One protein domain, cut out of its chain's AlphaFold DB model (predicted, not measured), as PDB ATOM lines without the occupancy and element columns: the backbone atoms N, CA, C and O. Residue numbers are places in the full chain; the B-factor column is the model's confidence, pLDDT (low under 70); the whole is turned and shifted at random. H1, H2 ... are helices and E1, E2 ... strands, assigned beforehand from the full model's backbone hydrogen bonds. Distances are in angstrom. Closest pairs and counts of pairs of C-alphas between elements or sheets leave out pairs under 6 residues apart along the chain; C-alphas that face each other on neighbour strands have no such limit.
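This is residues 2 to 99 of the 99 residues of an uncharacterized protein of viral metagenome (UniProt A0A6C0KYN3). Little regular structure is here: long loops wind a rounded body round the small hairpin E3-E4 near its middle, with hairpin E1-E2 and short helix H1 farther out. The 98 printed residues run E1, E2, E3, E4, H1, with 19 in these elements, class mixed. The whole is compact, radius of gyration of the C-alphas 12.4 A, spans 29 by 28 by 25 A.

Start at E1, residues 3 to 5, and E2, residues 12 to 14, an antiparallel hairpin with N 13 and O 4 within hydrogen-bond range, 2.9 A. Next find E3, residues 42 to 45, and E4, residues 51 to 55, an antiparallel hairpin with N 52 and O 43 at 3.3 A. E2 and E3 are apart. H1, residues 76 to 79, is too short for any O i to N i+4 pair; its closest C-alphas with E4 are Cys 77 and Cys 53, 5.0 A.

Find C-alpha 3 at (37.274, -5.647, -1.925), where E1 begins. E3 spans 10.5 A and E4 11.0 A. H1 ends at C-alpha 79, (21.132, 13.620, 14.939).

The printed part has no cut. Links E2 to E3 and E4 to H1 are long. Residues 88 to 99 are among those under pLDDT 70.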
ATOM      1  N   ASP A   2      38.918  -3.175  -5.763       65.81
ATOM      2  CA  ASP A   2      39.229  -3.408  -4.352       65.81
ATOM      3  C   ASP A   2      38.027  -4.069  -3.669       65.81
ATOM      4  O   ASP A   2      36.878  -3.733  -3.967       65.81
ATOM      5  N   ALA A   3      38.288  -5.002  -2.753       73.69
ATOM      6  CA  ALA A   3      37.274  -5.647  -1.925       73.69
ATOM      7  C   ALA A   3      37.445  -5.197  -0.468       73.69
ATOM      8  O   ALA A   3      38.551  -5.225   0.070       73.69
ATOM      9  N   LYS A   4      36.353  -4.788   0.182       85.50
ATOM     10  CA  LYS A   4      36.322  -4.442   1.609       85.50
ATOM     11  C   LYS A   4      35.085  -5.051   2.255       85.50
ATOM     12  O   LYS A   4      34.066  -5.261   1.594       85.50
ATOM     13  N   THR A   5      35.168  -5.325   3.551       89.12
ATOM     14  CA  THR A   5      34.031  -5.820   4.325       89.12
ATOM     15  C   THR A   5      33.122  -4.669   4.745       89.12
ATOM     16  O   THR A   5      33.566  -3.582   5.112       89.12
ATOM     17  N   CYS A   6      31.815  -4.903   4.674       89.19
ATOM     18  CA  CYS A   6      30.819  -3.958   5.146       89.19
ATOM     19  C   CYS A   6      30.892  -3.850   6.681       89.19
ATOM     20  O   CYS A   6      30.702  -4.860   7.357       89.19
ATOM     21  N   PRO A   7      31.049  -2.652   7.271       89.75
ATOM     22  CA  PRO A   7      31.154  -2.492   8.723       89.75
ATOM     23  C   PRO A   7      29.859  -2.832   9.476       89.75
ATOM     24  O   PRO A   7      29.874  -2.980  10.695       89.75
ATOM     25  N   TRP A   8      28.733  -2.958   8.769       89.12
ATOM     26  CA  TRP A   8      27.440  -3.319   9.352       89.12
ATOM     27  C   TRP A   8      27.208  -4.823   9.471       89.12
ATOM     28  O   TRP A   8      26.630  -5.269  10.454       89.12
ATOM     29  N   CYS A   9      27.616  -5.599   8.467       90.75
ATOM     30  CA  CYS A   9      27.286  -7.028   8.381       90.75
ATOM     31  C   CYS A   9      28.480  -7.924   8.043       90.75
ATOM     32  O   CYS A   9      28.302  -9.117   7.829       90.75
ATOM     33  N   GLN A  10      29.683  -7.349   7.950       90.75
ATOM     34  CA  GLN A  10      30.954  -8.019   7.657       90.75
ATOM     35  C   GLN A  10      31.012  -8.759   6.310       90.75
ATOM     36  O   GLN A  10      32.015  -9.391   5.994       90.75
ATOM     37  N   ARG A  11      29.983  -8.638   5.462       89.00
ATOM     38  CA  ARG A  11      29.998  -9.204   4.111       89.00
ATOM     39  C   ARG A  11      30.953  -8.460   3.197       89.00
ATOM     40  O   ARG A  11      31.098  -7.241   3.292       89.00
ATOM     41  N   TRP A  12      31.538  -9.202   2.267       83.88
ATOM     42  CA  TRP A  12      32.351  -8.642   1.202       83.88
ATOM     43  C   TRP A  12      31.505  -7.759   0.289       83.88
ATOM     44  O   TRP A  12      30.500  -8.194  -0.269       83.88
ATOM     45  N   CYS A  13      31.933  -6.512   0.140       78.31
ATOM     46  CA  CYS A  13      31.415  -5.595  -0.855       78.31
ATOM     47  C   CYS A  13      32.475  -5.385  -1.930       78.31
ATOM     48  O   CYS A  13      33.638  -5.107  -1.632       78.31
ATOM     49  N   LEU A  14      32.043  -5.488  -3.182       72.06
ATOM     50  CA  LEU A  14      32.811  -5.058  -4.338       72.06
ATOM     51  C   LEU A  14      32.332  -3.660  -4.704       72.06
ATOM     52  O   LEU A  14      31.128  -3.431  -4.814       72.06
ATOM     53  N   LYS A  15      33.265  -2.725  -4.869       68.56
ATOM     54  CA  LYS A  15      32.945  -1.378  -5.332       68.56
ATOM     55  C   LYS A  15      33.483  -1.161  -6.735       68.56
ATOM     56  O   LYS A  15      34.594  -1.588  -7.057       68.56
ATOM     57  N   ASP A  16      32.715  -0.446  -7.548       61.19
ATOM     58  CA  ASP A  16      33.258   0.204  -8.733       61.19
ATOM     59  C   ASP A  16      34.176   1.378  -8.344       61.19
ATOM     60  O   ASP A  16      34.268   1.794  -7.189       61.19
ATOM     61  N   ASN A  17      34.911   1.918  -9.310       60.50
ATOM     62  CA  ASN A  17      35.947   2.914  -9.038       60.50
ATOM     63  C   ASN A  17      35.401   4.350  -8.858       60.50
ATOM     64  O   ASN A  17      36.182   5.299  -8.917       60.50
ATOM     65  N   ALA A  18      34.084   4.547  -8.698       64.69
ATOM     66  CA  ALA A  18      33.475   5.869  -8.854       64.69
ATOM     67  C   ALA A  18      33.365   6.685  -7.553       64.69
ATOM     68  O   ALA A  18      33.773   7.843  -7.544       64.69
ATOM     69  N   CYS A  19      32.830   6.127  -6.457       74.69
ATOM     70  CA  CYS A  19      32.467   6.919  -5.267       74.69
ATOM     71  C   CYS A  19      32.841   6.238  -3.951       74.69
ATOM     72  O   CYS A  19      32.586   5.055  -3.793       74.69
ATOM     73  N   ASN A  20      33.432   6.933  -2.972       77.69
ATOM     74  CA  ASN A  20      33.698   6.338  -1.649       77.69
ATOM     75  C   ASN A  20      32.451   6.195  -0.768       77.69
ATOM     76  O   ASN A  20      32.512   5.502   0.244       77.69
ATOM     77  N   TYR A  21      31.326   6.778  -1.162       77.50
ATOM     78  CA  TYR A  21      30.041   6.532  -0.528       77.50
ATOM     79  C   TYR A  21      29.415   5.245  -1.072       77.50
ATOM     80  O   TYR A  21      29.138   5.140  -2.267       77.50
ATOM     81  N   ILE A  22      29.185   4.268  -0.195       82.94
ATOM     82  CA  ILE A  22      28.418   3.066  -0.516       82.94
ATOM     83  C   ILE A  22      26.968   3.325  -0.128       82.94
ATOM     84  O   ILE A  22      26.661   3.375   1.061       82.94
ATOM     85  N   PHE A  23      26.089   3.458  -1.125       81.00
ATOM     86  CA  PHE A  23      24.652   3.686  -0.921       81.00
ATOM     87  C   PHE A  23      23.998   2.557  -0.136       81.00
ATOM     88  O   PHE A  23      23.271   2.799   0.821       81.00
ATOM     89  N   ALA A  24      24.321   1.314  -0.483       86.00
ATOM     90  CA  ALA A  24      23.908   0.165   0.295       86.00
ATOM     91  C   ALA A  24      24.815  -1.037   0.050       86.00
ATOM     92  O   ALA A  24      25.204  -1.346  -1.077       86.00
ATOM     93  N   CYS A  25      25.120  -1.760   1.124       88.69
ATOM     94  CA  CYS A  25      25.652  -3.113   1.027       88.69
ATOM     95  C   CYS A  25      24.603  -4.029   0.380       88.69
ATOM     96  O   CYS A  25      23.505  -4.138   0.921       88.69
ATOM     97  N   GLY A  26      24.947  -4.711  -0.720       86.69
ATOM     98  CA  GLY A  26      24.046  -5.614  -1.459       86.69
ATOM     99  C   GLY A  26      23.497  -5.047  -2.773       86.69
ATOM    100  O   GLY A  26      22.634  -5.669  -3.387       86.69
ATOM    101  N   LEU A  27      23.986  -3.879  -3.204       84.06
ATOM    102  CA  LEU A  27      23.717  -3.345  -4.538       84.06
ATOM    103  C   LEU A  27      24.511  -4.095  -5.605       84.06
ATOM    104  O   LEU A  27      25.691  -4.397  -5.417       84.06
ATOM    105  N   GLN A  28      23.867  -4.362  -6.737       75.06
ATOM    106  CA  GLN A  28      24.541  -4.903  -7.908       75.06
ATOM    107  C   GLN A  28      25.335  -3.802  -8.621       75.06
ATOM    108  O   GLN A  28      24.896  -2.660  -8.744       75.06
ATOM    109  N   THR A  29      26.505  -4.143  -9.153       67.81
ATOM    110  CA  THR A  29      27.251  -3.235 -10.029       67.81
ATOM    111  C   THR A  29      26.483  -3.021 -11.334       67.81
ATOM    112  O   THR A  29      26.194  -3.989 -12.033       67.81
ATOM    113  N   GLY A  30      26.180  -1.767 -11.681       60.94
ATOM    114  CA  GLY A  30      25.538  -1.409 -12.954       60.94
ATOM    115  C   GLY A  30      24.010  -1.529 -12.991       60.94
ATOM    116  O   GLY A  30      23.413  -1.155 -13.997       60.94
ATOM    117  N   SER A  31      23.361  -1.983 -11.915       58.72
ATOM    118  CA  SER A  31      21.906  -1.901 -11.757       58.72
ATOM    119  C   SER A  31      21.568  -1.117 -10.484       58.72
ATOM    120  O   SER A  31      22.317  -1.122  -9.512       58.72
ATOM    121  N   ALA A  32      20.437  -0.408 -10.480       63.50
ATOM    122  CA  ALA A  32      19.958   0.317  -9.297       63.50
ATOM    123  C   ALA A  32      19.301  -0.612  -8.247       63.50
ATOM    124  O   ALA A  32      18.687  -0.138  -7.289       63.50
ATOM    125  N   GLY A  33      19.378  -1.932  -8.452       74.75
ATOM    126  CA  GLY A  33      18.662  -2.925  -7.665       74.75
ATOM    127  C   GLY A  33      19.475  -3.425  -6.478       74.75
ATOM    128  O   GLY A  33      20.598  -3.912  -6.632       74.75
ATOM    129  N   PHE A  34      18.882  -3.349  -5.289       86.69
ATOM    130  CA  PHE A  34      19.341  -4.114  -4.135       86.69
ATOM    131  C   PHE A  34      18.865  -5.561  -4.270       86.69
ATOM    132  O   PHE A  34      17.691  -5.819  -4.533       86.69
ATOM    133  N   VAL A  35      19.779  -6.510  -4.081       86.31
ATOM    134  CA  VAL A  35      19.451  -7.937  -4.104       86.31
ATOM    135  C   VAL A  35      19.199  -8.402  -2.673       86.31
ATOM    136  O   VAL A  35      20.093  -8.346  -1.822       86.31
ATOM    137  N   ILE A  36      17.982  -8.884  -2.403       87.88
ATOM    138  CA  ILE A  36      17.608  -9.442  -1.097       87.88
ATOM    139  C   ILE A  36      18.584 -10.561  -0.733       87.88
ATOM    140  O   ILE A  36      18.898 -11.437  -1.536       87.88
ATOM    141  N   GLY A  37      19.108 -10.507   0.489       85.75
ATOM    142  CA  GLY A  37      20.084 -11.480   0.963       85.75
ATOM    143  C   GLY A  37      21.506 -11.284   0.427       85.75
ATOM    144  O   GLY A  37      22.394 -11.966   0.930       85.75
ATOM    145  N   ALA A  38      21.780 -10.332  -0.475       86.12
ATOM    146  CA  ALA A  38      23.146 -10.010  -0.919       86.12
ATOM    147  C   ALA A  38      23.878  -9.043   0.027       86.12
ATOM    148  O   ALA A  38      25.105  -9.027   0.091       86.12
ATOM    149  N   GLY A  39      23.150  -8.278   0.841       89.19
ATOM    150  CA  GLY A  39      23.740  -7.366   1.813       89.19
ATOM    151  C   GLY A  39      22.743  -6.885   2.855       89.19
ATOM    152  O   GLY A  39      21.601  -7.332   2.888       89.19
ATOM    153  N   CYS A  40      23.194  -5.993   3.733       90.94
ATOM    154  CA  CYS A  40      22.367  -5.470   4.820       90.94
ATOM    155  C   CYS A  40      21.586  -4.201   4.455       90.94
ATOM    156  O   CYS A  40      20.945  -3.625   5.328       90.94
ATOM    157  N   GLY A  41      21.681  -3.703   3.221       89.56
ATOM    158  CA  GLY A  41      20.922  -2.526   2.794       89.56
ATOM    159  C   GLY A  41      21.355  -1.209   3.451       89.56
ATOM    160  O   GLY A  41      20.720  -0.187   3.216       89.56
ATOM    161  N   ARG A  42      22.408  -1.199   4.283       89.12
ATOM    162  CA  ARG A  42      22.911  -0.001   4.978       89.12
ATOM    163  C   ARG A  42      24.058   0.657   4.222       89.12
ATOM    164  O   ARG A  42      24.887  -0.033   3.614       89.12
ATOM    165  N   SER A  43      24.120   1.979   4.320       86.94
ATOM    166  CA  SER A  43      25.176   2.796   3.737       86.94
ATOM    167  C   SER A  43      26.425   2.830   4.621       86.94
ATOM    168  O   SER A  43      26.372   2.648   5.843       86.94
ATOM    169  N   TRP A  44      27.588   3.022   4.000       85.31
ATOM    170  CA  TRP A  44      28.866   3.168   4.706       85.31
ATOM    171  C   TRP A  44      29.941   3.814   3.817       85.31
ATOM    172  O   TRP A  44      29.781   3.926   2.601       85.31
ATOM    173  N   CYS A  45      31.047   4.259   4.416       84.00
ATOM    174  CA  CYS A  45      32.152   4.894   3.698       84.00
ATOM    175  C   CYS A  45      33.235   3.875   3.332       84.00
ATOM    176  O   CYS A  45      33.918   3.346   4.207       84.00
ATOM    177  N   TRP A  46      33.471   3.668   2.037       84.00
ATOM    178  CA  TRP A  46      34.547   2.822   1.523       84.00
ATOM    179  C   TRP A  46      35.937   3.311   1.931       84.00
ATOM    180  O   TRP A  46      36.809   2.499   2.235       84.00
ATOM    181  N   GLY A  47      36.160   4.629   1.924       82.12
ATOM    182  CA  GLY A  47      37.459   5.221   2.250       82.12
ATOM    183  C   GLY A  47      37.873   4.881   3.680       82.12
ATOM    184  O   GLY A  47      38.915   4.267   3.895       82.12
ATOM    185  N   CYS A  48      36.995   5.197   4.632       81.12
ATOM    186  CA  CYS A  48      37.270   5.074   6.063       81.12
ATOM    187  C   CYS A  48      36.876   3.719   6.665       81.12
ATOM    188  O   CYS A  48      37.244   3.440   7.798       81.12
ATOM    189  N   GLY A  49      36.061   2.913   5.976       84.75
ATOM    190  CA  GLY A  49      35.459   1.702   6.551       84.75
ATOM    191  C   GLY A  49      34.426   1.980   7.649       84.75
ATOM    192  O   GLY A  49      33.991   1.054   8.324       84.75
ATOM    193  N   LYS A  50      34.030   3.242   7.846       85.62
ATOM    194  CA  LYS A  50      33.106   3.662   8.907       85.62
ATOM    195  C   LYS A  50      31.655   3.657   8.437       85.62
ATOM    196  O   LYS A  50      31.364   3.778   7.245       85.62
ATOM    197  N   LYS A  51      30.746   3.515   9.398       85.56
ATOM    198  CA  LYS A  51      29.297   3.425   9.192       85.56
ATOM    199  C   LYS A  51      28.691   4.785   8.791       85.56
ATOM    200  O   LYS A  51      29.261   5.829   9.115       85.56
ATOM    201  N   PHE A  52      27.526   4.760   8.137       84.00
ATOM    202  CA  PHE A  52      26.607   5.899   7.964       84.00
ATOM    203  C   PHE A  52      25.233   5.537   8.537       84.00
ATOM    204  O   PHE A  52      24.822   4.387   8.430       84.00
ATOM    205  N   CYS A  53      24.531   6.482   9.166       78.38
ATOM    206  CA  CYS A  53      23.244   6.203   9.805       78.38
ATOM    207  C   CYS A  53      22.140   5.839   8.796       78.38
ATOM    208  O   CYS A  53      22.175   6.241   7.632       78.38
ATOM    209  N   GLY A  54      21.130   5.120   9.289       80.56
ATOM    210  CA  GLY A  54      19.947   4.742   8.519       80.56
ATOM    211  C   GLY A  54      20.084   3.431   7.743       80.56
ATOM    212  O   GLY A  54      21.173   2.900   7.512       80.56
ATOM    213  N   LEU A  55      18.928   2.884   7.378       85.69
ATOM    214  CA  LEU A  55      18.794   1.780   6.439       85.69
ATOM    215  C   LEU A  55      18.367   2.382   5.097       85.69
ATOM    216  O   LEU A  55      17.504   3.253   5.065       85.69
ATOM    217  N   TYR A  56      19.002   1.966   4.005       88.81
ATOM    218  CA  TYR A  56      18.722   2.517   2.681       88.81
ATOM    219  C   TYR A  56      17.743   1.621   1.912       88.81
ATOM    220  O   TYR A  56      16.829   2.121   1.266       88.81
ATOM    221  N   TYR A  57      17.902   0.300   2.020       90.50
ATOM    222  CA  TYR A  57      16.971  -0.684   1.464       90.50
ATOM    223  C   TYR A  57      16.424  -1.591   2.553       90.50
ATOM    224  O   TYR A  57      17.173  -2.074   3.405       90.50
ATOM    225  N   ASP A  58      15.129  -1.863   2.482       89.88
ATOM    226  CA  ASP A  58      14.488  -2.865   3.311       89.88
ATOM    227  C   ASP A  58      14.999  -4.267   2.941       89.88
ATOM    228  O   ASP A  58      15.036  -4.660   1.773       89.88
ATOM    229  N   GLN A  59      15.423  -5.031   3.945       89.56
ATOM    230  CA  GLN A  59      16.076  -6.323   3.725       89.56
ATOM    231  C   GLN A  59      15.099  -7.445   3.351       89.56
ATOM    232  O   GLN A  59      15.555  -8.511   2.942       89.56
ATOM    233  N   VAL A  60      13.790  -7.230   3.502       89.50
ATOM    234  CA  VAL A  60      12.747  -8.235   3.246       89.50
ATOM    235  C   VAL A  60      12.124  -8.022   1.871       89.50
ATOM    236  O   VAL A  60      11.970  -8.962   1.100       89.50
ATOM    237  N   THR A  61      11.786  -6.777   1.557       89.12
ATOM    238  CA  THR A  61      11.100  -6.360   0.329       89.12
ATOM    239  C   THR A  61      12.068  -5.919  -0.764       89.12
ATOM    240  O   THR A  61      11.702  -5.888  -1.935       89.12
ATOM    241  N   GLY A  62      13.302  -5.564  -0.399       87.44
ATOM    242  CA  GLY A  62      14.307  -5.028  -1.311       87.44
ATOM    243  C   GLY A  62      14.008  -3.618  -1.824       87.44
ATOM    244  O   GLY A  62      14.707  -3.128  -2.712       87.44
ATOM    245  N   LEU A  63      12.985  -2.956  -1.277       89.88
ATOM    246  CA  LEU A  63      12.593  -1.606  -1.662       89.88
ATOM    247  C   LEU A  63      13.502  -0.566  -1.005       89.88
ATOM    248  O   LEU A  63      13.909  -0.717   0.149       89.88
ATOM    249  N   LYS A  64      13.806   0.511  -1.739       89.12
ATOM    250  CA  LYS A  64      14.449   1.696  -1.157       89.12
ATOM    251  C   LYS A  64      13.496   2.284  -0.118       89.12
ATOM    252  O   LYS A  64      12.323   2.500  -0.418       89.12
ATOM    253  N   LEU A  65      13.998   2.531   1.087       87.19
ATOM    254  CA  LEU A  65      13.206   3.131   2.153       87.19
ATOM    255  C   LEU A  65      12.942   4.616   1.859       87.19
ATOM    256  O   LEU A  65      13.822   5.290   1.313       87.19
ATOM    257  N   PRO A  66      11.762   5.150   2.217       86.25
ATOM    258  CA  PRO A  66      11.451   6.564   2.015       86.25
ATOM    259  C   PRO A  66      12.376   7.493   2.816       86.25
ATOM    260  O   PRO A  66      12.648   8.609   2.385       86.25
ATOM    261  N   GLU A  67      12.933   7.016   3.929       81.94
ATOM    262  CA  GLU A  67      13.899   7.738   4.761       81.94
ATOM    263  C   GLU A  67      15.357   7.561   4.293       81.94
ATOM    264  O   GLU A  67      16.286   8.020   4.964       81.94
ATOM    265  N   ALA A  68      15.593   6.884   3.162       82.62
ATOM    266  CA  ALA A  68      16.932   6.653   2.633       82.62
ATOM    267  C   ALA A  68      17.610   7.976   2.248       82.62
ATOM    268  O   ALA A  68      17.160   8.702   1.360       82.62
ATOM    269  N   LYS A  69      18.738   8.271   2.899       76.56
ATOM    270  CA  LYS A  69      19.492   9.511   2.693       76.56
ATOM    271  C   LYS A  69      20.604   9.295   1.670       76.56
ATOM    272  O   LYS A  69      21.458   8.434   1.853       76.56
ATOM    273  N   ASP A  70      20.606  10.116   0.622       75.00
ATOM    274  CA  ASP A  70      21.650  10.145  -0.418       75.00
ATOM    275  C   ASP A  70      22.864  11.007  -0.042       75.00
ATOM    276  O   ASP A  70      23.916  10.957  -0.687       75.00
ATOM    277  N   SER A  71      22.716  11.789   1.025       71.00
ATOM    278  CA  SER A  71      23.760  12.618   1.601       71.00
ATOM    279  C   SER A  71      23.785  12.446   3.115       71.00
ATOM    280  O   SER A  71      22.750  12.437   3.781       71.00
ATOM    281  N   HIS A  72      24.994  12.343   3.649       69.00
ATOM    282  CA  HIS A  72      25.280  12.412   5.075       69.00
ATOM    283  C   HIS A  72      26.276  13.543   5.260       69.00
ATOM    284  O   HIS A  72      27.242  13.604   4.509       69.00
ATOM    285  N   ASP A  73      26.052  14.428   6.221       67.44
ATOM    286  CA  ASP A  73      27.058  15.376   6.695       67.44
ATOM    287  C   ASP A  73      27.677  14.872   8.014       67.44
ATOM    288  O   ASP A  73      27.371  13.769   8.485       67.44
ATOM    289  N   ALA A  74      28.561  15.671   8.611       67.81
ATOM    290  CA  ALA A  74      29.262  15.313   9.843       67.81
ATOM    291  C   ALA A  74      28.335  15.120  11.057       67.81
ATOM    292  O   ALA A  74      28.731  14.470  12.025       67.81
ATOM    293  N   ILE A  75      27.117  15.669  11.020       73.00
ATOM    294  CA  ILE A  75      26.179  15.675  12.150       73.00
ATOM    295  C   ILE A  75      24.971  14.759  11.930       73.00
ATOM    296  O   ILE A  75      24.305  14.396  12.894       73.00
ATOM    297  N   CYS A  76      24.721  14.309  10.700       73.81
ATOM    298  CA  CYS A  76      23.578  13.476  10.328       73.81
ATOM    299  C   CYS A  76      23.501  12.193  11.166       73.81
ATOM    300  O   CYS A  76      22.431  11.816  11.636       73.81
ATOM    301  N   CYS A  77      24.638  11.537  11.423       73.50
ATOM    302  CA  CYS A  77      24.661  10.321  12.242       73.50
ATOM    303  C   CYS A  77      24.433  10.598  13.736       73.50
ATOM    304  O   CYS A  77      23.834   9.772  14.423       73.50
ATOM    305  N   LEU A  78      24.867  11.766  14.218       71.50
ATOM    306  CA  LEU A  78      24.653  12.206  15.598       71.50
ATOM    307  C   LEU A  78      23.184  12.574  15.841       71.50
ATOM    308  O   LEU A  78      22.634  12.220  16.880       71.50
ATOM    309  N   ALA A  79      22.541  13.234  14.872       70.94
ATOM    310  CA  ALA A  79      21.132  13.620  14.939       70.94
ATOM    311  C   ALA A  79      20.186  12.407  15.022       70.94
ATOM    312  O   ALA A  79      19.158  12.472  15.686       70.94
ATOM    313  N   GLU A  80      20.568  11.278  14.418       72.25
ATOM    314  CA  GLU A  80      19.845   9.999  14.517       72.25
ATOM    315  C   GLU A  80      20.113   9.251  15.842       72.25
ATOM    316  O   GLU A  80      19.688   8.112  16.023       72.25
ATOM    317  N   GLY A  81      20.849   9.864  16.778       66.12
ATOM    318  CA  GLY A  81      21.117   9.312  18.106       66.12
ATOM    319  C   GLY A  81      22.116   8.153  18.125       66.12
ATOM    320  O   GLY A  81      22.205   7.433  19.124       66.12
ATOM    321  N   VAL A  82      22.874   7.943  17.043       64.19
ATOM    322  CA  VAL A  82      23.757   6.780  16.927       64.19
ATOM    323  C   VAL A  82      25.131   7.078  17.535       64.19
ATOM    324  O   VAL A  82      25.829   7.994  17.113       64.19
ATOM    325  N   LYS A  83      25.522   6.292  18.549       60.25
ATOM    326  CA  LYS A  83      26.729   6.513  19.378       60.25
ATOM    327  C   LYS A  83      27.990   5.767  18.907       60.25
ATOM    328  O   LYS A  83      29.024   5.851  19.560       60.25
ATOM    329  N   GLU A  84      27.897   4.988  17.832       66.56
ATOM    330  CA  GLU A  84      29.015   4.204  17.280       66.56
ATOM    331  C   GLU A  84      30.010   5.066  16.471       66.56
ATOM    332  O   GLU A  84      29.769   6.242  16.204       66.56
ATOM    333  N   GLU A  85      31.138   4.491  16.039       68.56
ATOM    334  CA  GLU A  85      32.097   5.183  15.168       68.56
ATOM    335  C   GLU A  85      31.548   5.387  13.738       68.56
ATOM    336  O   GLU A  85      31.692   4.535  12.854       68.56
ATOM    337  N   PHE A  86      30.944   6.553  13.493       74.44
ATOM    338  CA  PHE A  86      30.490   6.982  12.167       74.44
ATOM    339  C   PHE A  86      31.565   7.735  11.391       74.44
ATOM    340  O   PHE A  86      32.523   8.289  11.936       74.44
ATOM    341  N   CYS A  87      31.398   7.750  10.073       74.50
ATOM    342  CA  CYS A  87      32.202   8.588   9.206       74.50
ATOM    343  C   CYS A  87      31.753  10.051   9.356       74.50
ATOM    344  O   CYS A  87      30.669  10.406   8.906       74.50
ATOM    345  N   ALA A  88      32.598  10.902   9.950       67.81
ATOM    346  CA  ALA A  88      32.349  12.349  10.068       67.81
ATOM    347  C   ALA A  88      32.434  13.089   8.719       67.81
ATOM    348  O   ALA A  88      32.118  14.270   8.621       67.81
ATOM    349  N   GLY A  89      32.895  12.400   7.677       62.34
ATOM    350  CA  GLY A  89      33.020  12.936   6.337       62.34
ATOM    351  C   GLY A  89      31.956  12.367   5.403       62.34
ATOM    352  O   GLY A  89      31.936  11.163   5.142       62.34
ATOM    353  N   GLY A  90      31.085  13.250   4.927       57.38
ATOM    354  CA  GLY A  90      29.926  12.940   4.107       57.38
ATOM    355  C   GLY A  90      30.173  12.279   2.751       57.38
ATOM    356  O   GLY A  90      31.291  11.910   2.394       57.38
ATOM    357  N   CYS A  91      29.101  12.174   1.956       53.62
ATOM    358  CA  CYS A  91      29.119  11.611   0.593       53.62
ATOM    359  C   CYS A  91      30.187  12.262  -0.316       53.62
ATOM    360  O   CYS A  91      30.763  11.598  -1.178       53.62
ATOM    361  N   SER A  92      30.523  13.530  -0.060       55.62
ATOM    362  CA  SER A  92      31.461  14.344  -0.834       55.62
ATOM    363  C   SER A  92      32.876  14.440  -0.251       55.62
ATOM    364  O   SER A  92      33.833  14.468  -1.017       55.62
ATOM    365  N   SER A  93      33.068  14.427   1.075       58.53
ATOM    366  CA  SER A  93      34.398  14.691   1.663       58.53
ATOM    367  C   SER A  93      35.433  13.608   1.343       58.53
ATOM    368  O   SER A  93      36.634  13.851   1.401       58.53
ATOM    369  N   HIS A  94      34.968  12.399   1.027       58.28
ATOM    370  CA  HIS A  94      35.817  11.275   0.647       58.28
ATOM    371  C   HIS A  94      35.689  10.920  -0.836       58.28
ATOM    372  O   HIS A  94      36.366  10.001  -1.289       58.28
ATOM    373  N   CYS A  95      34.840  11.599  -1.610       52.19
ATOM    374  CA  CYS A  95      34.612  11.288  -3.017       52.19
ATOM    375  C   CYS A  95      35.215  12.365  -3.927       52.19
ATOM    376  O   CYS A  95      34.658  13.444  -4.081       52.19
ATOM    377  N   ALA A  96      36.323  12.046  -4.601       41.88
ATOM    378  CA  ALA A  96      36.979  12.964  -5.539       41.88
ATOM    379  C   ALA A  96      36.258  13.119  -6.901       41.88
ATOM    380  O   ALA A  96      36.747  13.847  -7.754       41.88
ATOM    381  N   ARG A  97      35.144  12.407  -7.148       37.62
ATOM    382  CA  ARG A  97      34.491  12.319  -8.477       37.62
ATOM    383  C   ARG A  97      33.037  12.804  -8.528       37.62
ATOM    384  O   ARG A  97      32.353  12.535  -9.510       37.62
ATOM    385  N   ARG A  98      32.529  13.457  -7.484       41.34
ATOM    386  CA  ARG A  98      31.164  14.007  -7.484       41.34
ATOM    387  C   ARG A  98      31.186  15.440  -6.977       41.34
ATOM    388  O   ARG A  98      30.960  15.674  -5.792       41.34
ATOM    389  N   TRP A  99      31.540  16.340  -7.887       33.81
ATOM    390  CA  TRP A  99      31.286  17.776  -7.808       33.81
ATOM    391  C   TRP A  99      30.278  18.092  -8.907       33.81
ATOM    392  O   TRP A  99      30.456  17.525 -10.013       33.81
TER     393      TRP A  99